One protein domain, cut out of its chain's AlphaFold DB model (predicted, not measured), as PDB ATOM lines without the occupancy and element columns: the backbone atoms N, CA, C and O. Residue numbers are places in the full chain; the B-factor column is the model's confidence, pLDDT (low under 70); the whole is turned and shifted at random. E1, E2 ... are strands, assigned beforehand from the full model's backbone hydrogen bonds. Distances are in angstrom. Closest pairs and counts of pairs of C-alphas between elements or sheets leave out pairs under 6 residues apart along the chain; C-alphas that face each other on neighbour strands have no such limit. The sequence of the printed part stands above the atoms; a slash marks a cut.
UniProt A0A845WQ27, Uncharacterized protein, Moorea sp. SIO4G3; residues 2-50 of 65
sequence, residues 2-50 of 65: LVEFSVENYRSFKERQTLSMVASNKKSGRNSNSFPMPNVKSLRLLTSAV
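This is residues 2 to 50 of the 65 residues of an uncharacterized protein of Moorea sp. SIO4G3 (UniProt A0A845WQ27). With little regular structure, the model is two small, separate two-stranded hairpins: E1 and E2 lie along the longest axis toward one end, and E3 and E4 lie crosswise toward the other, with the looping stretch 21 to 33 between E2 and E3. The printed part has 49 residues, no named helix, and E1, E2, E3, E4 in chain order; both sheets, E1 - E2 and E3 - E4, are antiparallel. The class is all strand, though named elements hold only 14 residues. It is loose, with a radius of gyration of the C-alphas of 13.4 A, and only just elongated, spanning 35 by 23 by 15 A.

E1, residues 4 to 7, starts at C-alpha (157.962, 135.633, 179.049) and is 10.4 A long. E2 is residues 17 to 20, 10.0 A. E3 is residues 34 to 36, 7.0 A. E4, residues 44 to 46, 6.8 A, ends at C-alpha (155.347, 145.970, 177.574).

In hairpin E1 and E2, at 168 degrees, N 5 and O 19 are within hydrogen-bond range at 2.9 A. In hairpin E3 and E4, at 150 degrees, N 35 and O 45 are, at 2.9 A. E2 and E3 are apart.

The farthest C-alphas, Ser 12 and Asn 39, are 38.1 A apart. The printed part has no cut; the link E2 to E3 is long. pLDDT is under 70 at residues 2, 25 to 32, 38 and 41.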
ATOM      1  N   LEU A   2     151.975 137.876 182.219       65.75
ATOM      2  CA  LEU A   2     152.886 137.090 181.387       65.75
ATOM      3  C   LEU A   2     154.108 137.960 181.068       65.75
ATOM      4  O   LEU A   2     153.962 138.998 180.435       65.75
ATOM      5  N   VAL A   3     155.282 137.583 181.569       79.88
ATOM      6  CA  VAL A   3     156.531 138.333 181.331       79.88
ATOM      7  C   VAL A   3     157.306 137.726 180.171       79.88
ATOM      8  O   VAL A   3     157.859 138.443 179.342       79.88
ATOM      9  N   GLU A   4     157.302 136.402 180.090       84.50
ATOM     10  CA  GLU A   4     157.962 135.633 179.049       84.50
ATOM     11  C   GLU A   4     157.208 134.320 178.853       84.50
ATOM     12  O   GLU A   4     156.699 133.745 179.819       84.50
ATOM     13  N   PHE A   5     157.125 133.853 177.610       83.88
ATOM     14  CA  PHE A   5     156.675 132.501 177.314       83.88
ATOM     15  C   PHE A   5     157.625 131.833 176.329       83.88
ATOM     16  O   PHE A   5     158.120 132.472 175.400       83.88
ATOM     17  N   SER A   6     157.834 130.530 176.507       85.56
ATOM     18  CA  SER A   6     158.529 129.696 175.532       85.56
ATOM     19  C   SER A   6     157.606 128.590 175.042       85.56
ATOM     20  O   SER A   6     156.870 128.002 175.831       85.56
ATOM     21  N   VAL A   7     157.670 128.294 173.749       86.56
ATOM     22  CA  VAL A   7     156.953 127.184 173.121       86.56
ATOM     23  C   VAL A   7     157.938 126.312 172.349       86.56
ATOM     24  O   VAL A   7     158.837 126.825 171.689       86.56
ATOM     25  N   GLU A   8     157.779 124.998 172.448       88.12
ATOM     26  CA  GLU A   8     158.599 123.998 171.762       88.12
ATOM     27  C   GLU A   8     157.708 122.818 171.365       88.12
ATOM     28  O   GLU A   8     156.756 122.499 172.081       88.12
ATOM     29  N   ASN A   9     158.003 122.193 170.223       83.56
ATOM     30  CA  ASN A   9     157.270 121.047 169.682       83.56
ATOM     31  C   ASN A   9     155.744 121.264 169.599       83.56
ATOM     32  O   ASN A   9     154.942 120.408 169.979       83.56
ATOM     33  N   TYR A  10     155.331 122.439 169.118       79.56
ATOM     34  CA  TYR A  10     153.921 122.812 169.009       79.56
ATOM     35  C   TYR A  10     153.586 123.306 167.603       79.56
ATOM     36  O   TYR A  10     154.099 124.332 167.150       79.56
ATOM     37  N   ARG A  11     152.675 122.602 166.917       82.06
ATOM     38  CA  ARG A  11     152.285 122.871 165.520       82.06
ATOM     39  C   ARG A  11     153.516 122.998 164.608       82.06
ATOM     40  O   ARG A  11     154.232 122.025 164.423       82.06
ATOM     41  N   SER A  12     153.759 124.185 164.054       78.94
ATOM     42  CA  SER A  12     154.870 124.466 163.138       78.94
ATOM     43  C   SER A  12     156.169 124.863 163.852       78.94
ATOM     44  O   SER A  12     157.176 125.108 163.193       78.94
ATOM     45  N   PHE A  13     156.172 124.940 165.186       78.81
ATOM     46  CA  PHE A  13     157.354 125.266 165.982       78.81
ATOM     47  C   PHE A  13     158.045 123.985 166.440       78.81
ATOM     48  O   PHE A  13     157.667 123.388 167.449       78.81
ATOM     49  N   LYS A  14     159.056 123.556 165.675       79.56
ATOM     50  CA  LYS A  14     159.899 122.405 166.026       79.56
ATOM     51  C   LYS A  14     160.924 122.761 167.104       79.56
ATOM     52  O   LYS A  14     161.102 122.002 168.046       79.56
ATOM     53  N   GLU A  15     161.564 123.919 166.970       86.88
ATOM     54  CA  GLU A  15     162.571 124.426 167.908       86.88
ATOM     55  C   GLU A  15     161.960 125.388 168.931       86.88
ATOM     56  O   GLU A  15     160.941 126.030 168.661       86.88
ATOM     57  N   ARG A  16     162.610 125.518 170.095       85.62
ATOM     58  CA  ARG A  16     162.163 126.397 171.178       85.62
ATOM     59  C   ARG A  16     162.154 127.860 170.738       85.62
ATOM     60  O   ARG A  16     163.198 128.444 170.467       85.62
ATOM     61  N   GLN A  17     160.973 128.467 170.741       87.06
ATOM     62  CA  GLN A  17     160.781 129.895 170.513       87.06
ATOM     63  C   GLN A  17     160.429 130.582 171.827       87.06
ATOM     64  O   GLN A  17     159.583 130.082 172.566       87.06
ATOM     65  N   THR A  18     161.042 131.732 172.105       86.62
ATOM     66  CA  THR A  18     160.780 132.523 173.317       86.62
ATOM     67  C   THR A  18     160.270 133.907 172.937       86.62
ATOM     68  O   THR A  18     160.949 134.645 172.227       86.62
ATOM     69  N   LEU A  19     159.094 134.281 173.445       83.81
ATOM     70  CA  LEU A  19     158.592 135.651 173.392       83.81
ATOM     71  C   LEU A  19     158.757 136.302 174.767       83.81
ATOM     72  O   LEU A  19     158.132 135.874 175.737       83.81
ATOM     73  N   SER A  20     159.547 137.372 174.825       84.00
ATOM     74  CA  SER A  20     159.770 138.165 176.036       84.00
ATOM     75  C   SER A  20     159.073 139.522 175.928       84.00
ATOM     76  O   SER A  20     159.227 140.232 174.935       84.00
ATOM     77  N   MET A  21     158.309 139.895 176.956       83.19
ATOM     78  CA  MET A  21     157.628 141.193 177.067       83.19
ATOM     79  C   MET A  21     158.468 142.235 177.818       83.19
ATOM     80  O   MET A  21     157.962 143.287 178.217       83.19
ATOM     81  N   VAL A  22     159.761 141.972 178.018       82.75
ATOM     82  CA  VAL A  22     160.695 142.951 178.575       82.75
ATOM     83  C   VAL A  22     160.907 144.070 177.557       82.75
ATOM     84  O   VAL A  22     161.314 143.842 176.416       82.75
ATOM     85  N   ALA A  23     160.618 145.306 177.961       77.75
ATOM     86  CA  ALA A  23     160.740 146.452 177.077       77.75
ATOM     87  C   ALA A  23     162.213 146.684 176.710       77.75
ATOM     88  O   ALA A  23     163.082 146.820 177.574       77.75
ATOM     89  N   SER A  24     162.491 146.772 175.408       73.19
ATOM     90  CA  SER A  24     163.836 147.081 174.921       73.19
ATOM     91  C   SER A  24     164.289 148.487 175.347       73.19
ATOM     92  O   SER A  24     163.481 149.391 175.557       73.19
ATOM     93  N   ASN A  25     165.604 148.720 175.399       67.31
ATOM     94  CA  ASN A  25     166.187 150.022 175.760       67.31
ATOM     95  C   ASN A  25     166.015 151.108 174.661       67.31
ATOM     96  O   ASN A  25     166.585 152.198 174.757       67.31
ATOM     97  N   LYS A  26     165.237 150.836 173.601       65.12
ATOM     98  CA  LYS A  26     164.979 151.789 172.514       65.12
ATOM     99  C   LYS A  26     164.167 152.987 173.030       65.12
ATOM    100  O   LYS A  26     163.268 152.856 173.856       65.12
ATOM    101  N   LYS A  27     164.519 154.190 172.565       59.94
ATOM    102  CA  LYS A  27     163.878 155.449 172.994       59.94
ATOM    103  C   LYS A  27     162.507 155.680 172.342       59.94
ATOM    104  O   LYS A  27     161.687 156.385 172.920       59.94
ATOM    105  N   SER A  28     162.232 155.074 171.185       58.16
ATOM    106  CA  SER A  28     160.944 155.200 170.490       58.16
ATOM    107  C   SER A  28     159.864 154.341 171.165       58.16
ATOM    108  O   SER A  28     160.046 153.134 171.304       58.16
ATOM    109  N   GLY A  29     158.741 154.941 171.571       57.91
ATOM    110  CA  GLY A  29     157.576 154.220 172.124       57.91
ATOM    111  C   GLY A  29     157.615 153.929 173.631       57.91
ATOM    112  O   GLY A  29     156.710 153.292 174.164       57.91
ATOM    113  N   ARG A  30     158.629 154.431 174.349       58.16
ATOM    114  CA  ARG A  30     158.858 154.165 175.783       58.16
ATOM    115  C   ARG A  30     157.738 154.635 176.722       58.16
ATOM    116  O   ARG A  30     157.671 154.153 177.850       58.16
ATOM    117  N   ASN A  31     156.898 155.572 176.279       59.69
ATOM    118  CA  ASN A  31     155.862 156.193 177.110       59.69
ATOM    119  C   ASN A  31     154.437 155.720 176.800       59.69
ATOM    120  O   ASN A  31     153.562 155.959 177.621       59.69
ATOM    121  N   SER A  32     154.186 155.068 175.659       65.81
ATOM    122  CA  SER A  32     152.820 154.686 175.272       65.81
ATOM    123  C   SER A  32     152.472 153.244 175.643       65.81
ATOM    124  O   SER A  32     151.361 152.993 176.088       65.81
ATOM    125  N   ASN A  33     153.420 152.307 175.505       70.19
ATOM    126  CA  ASN A  33     153.139 150.865 175.596       70.19
ATOM    127  C   ASN A  33     154.054 150.122 176.584       70.19
ATOM    128  O   ASN A  33     154.320 148.933 176.414       70.19
ATOM    129  N   SER A  34     154.597 150.812 177.594       75.50
ATOM    130  CA  SER A  34     155.407 150.165 178.633       75.50
ATOM    131  C   SER A  34     155.180 150.771 180.011       75.50
ATOM    132  O   SER A  34     154.998 151.982 180.126       75.50
ATOM    133  N   PHE A  35     155.237 149.942 181.051       79.94
ATOM    134  CA  PHE A  35     155.114 150.365 182.446       79.94
ATOM    135  C   PHE A  35     156.336 149.918 183.265       79.94
ATOM    136  O   PHE A  35     156.945 148.887 182.961       79.94
ATOM    137  N   PRO A  36     156.748 150.697 184.280       79.88
ATOM    138  CA  PRO A  36     157.815 150.297 185.188       79.88
ATOM    139  C   PRO A  36     157.325 149.222 186.162       79.88
ATOM    140  O   PRO A  36     156.222 149.319 186.698       79.88
ATOM    141  N   MET A  37     158.163 148.220 186.428       76.94
ATOM    142  CA  MET A  37     157.866 147.227 187.457       76.94
ATOM    143  C   MET A  37     158.156 147.814 188.851       76.94
ATOM    144  O   MET A  37     159.271 148.300 189.080       76.94
ATOM    145  N   PRO A  38     157.205 147.772 189.804       69.44
ATOM    146  CA  PRO A  38     157.487 148.155 191.183       69.44
ATOM    147  C   PRO A  38     158.609 147.271 191.758       69.44
ATOM    148  O   PRO A  38     158.653 146.071 191.504       69.44
ATOM    149  N   ASN A  39     159.529 147.874 192.515       71.19
ATOM    150  CA  ASN A  39     160.705 147.241 193.138       71.19
ATOM    151  C   ASN A  39     161.840 146.744 192.222       71.19
ATOM    152  O   ASN A  39     162.828 146.228 192.744       71.19
ATOM    153  N   VAL A  40     161.796 146.959 190.902       75.38
ATOM    154  CA  VAL A  40     162.921 146.611 190.013       75.38
ATOM    155  C   VAL A  40     163.382 147.843 189.242       75.38
ATOM    156  O   VAL A  40     162.769 148.259 188.256       75.38
ATOM    157  N   LYS A  41     164.480 148.462 189.698       65.88
ATOM    158  CA  LYS A  41     165.071 149.611 188.998       65.88
ATOM    159  C   LYS A  41     165.481 149.178 187.590       65.88
ATOM    160  O   LYS A  41     166.149 148.165 187.416       65.88
ATOM    161  N   SER A  42     165.069 149.966 186.600       70.19
ATOM    162  CA  SER A  42     165.391 149.791 185.175       70.19
ATOM    163  C   SER A  42     164.639 148.685 184.423       70.19
ATOM    164  O   SER A  42     164.851 148.559 183.217       70.19
ATOM    165  N   LEU A  43     163.720 147.949 185.060       73.69
ATOM    166  CA  LEU A  43     162.883 146.969 184.363       73.69
ATOM    167  C   LEU A  43     161.541 147.594 183.969       73.69
ATOM    168  O   LEU A  43     160.743 148.010 184.813       73.69
ATOM    169  N   ARG A  44     161.301 147.676 182.660       78.50
ATOM    170  CA  ARG A  44     160.006 148.051 182.089       78.50
ATOM    171  C   ARG A  44     159.434 146.863 181.338       78.50
ATOM    172  O   ARG A  44     160.169 146.157 180.653       78.50
ATOM    173  N   LEU A  45     158.132 146.672 181.455       80.69
ATOM    174  CA  LEU A  45     157.400 145.631 180.749       80.69
ATOM    175  C   LEU A  45     156.488 146.269 179.714       80.69
ATOM    176  O   LEU A  45     155.983 147.374 179.919       80.69
ATOM    177  N   LEU A  46     156.308 145.582 178.594       82.00
ATOM    178  CA  LEU A  46     155.347 145.970 177.574       82.00
ATOM    179  C   LEU A  46     153.925 145.697 178.078       82.00
ATOM    180  O   LEU A  46     153.670 144.681 178.721       82.00
ATOM    181  N   THR A  47     152.995 146.610 177.797       79.88
ATOM    182  CA  THR A  47     151.565 146.425 178.112       79.88
ATOM    183  C   THR A  47     150.861 145.541 177.089       79.88
ATOM    184  O   THR A  47     149.887 144.867 177.417       79.88
ATOM    185  N   SER A  48     151.344 145.544 175.850       74.69
ATOM    186  CA  SER A  48     150.796 144.771 174.743       74.69
ATOM    187  C   SER A  48     151.891 144.419 173.737       74.69
ATOM    188  O   SER A  48     152.891 145.129 173.594       74.69
ATOM    189  N   ALA A  49     151.699 143.307 173.033       75.56
ATOM    190  CA  ALA A  49     152.526 142.888 171.913       75.56
ATOM    191  C   ALA A  49     151.607 142.361 170.809       75.56
ATOM    192  O   ALA A  49     150.645 141.649 171.095       75.56
ATOM    193  N   VAL A  50     151.901 142.717 169.558       76.56
ATOM    194  CA  VAL A  50     151.176 142.217 168.386       76.56
ATOM    195  C   VAL A  50     152.127 141.341 167.588       76.56
ATOM    196  O   VAL A  50     153.213 141.780 167.214       76.56
TER     197      VAL A  50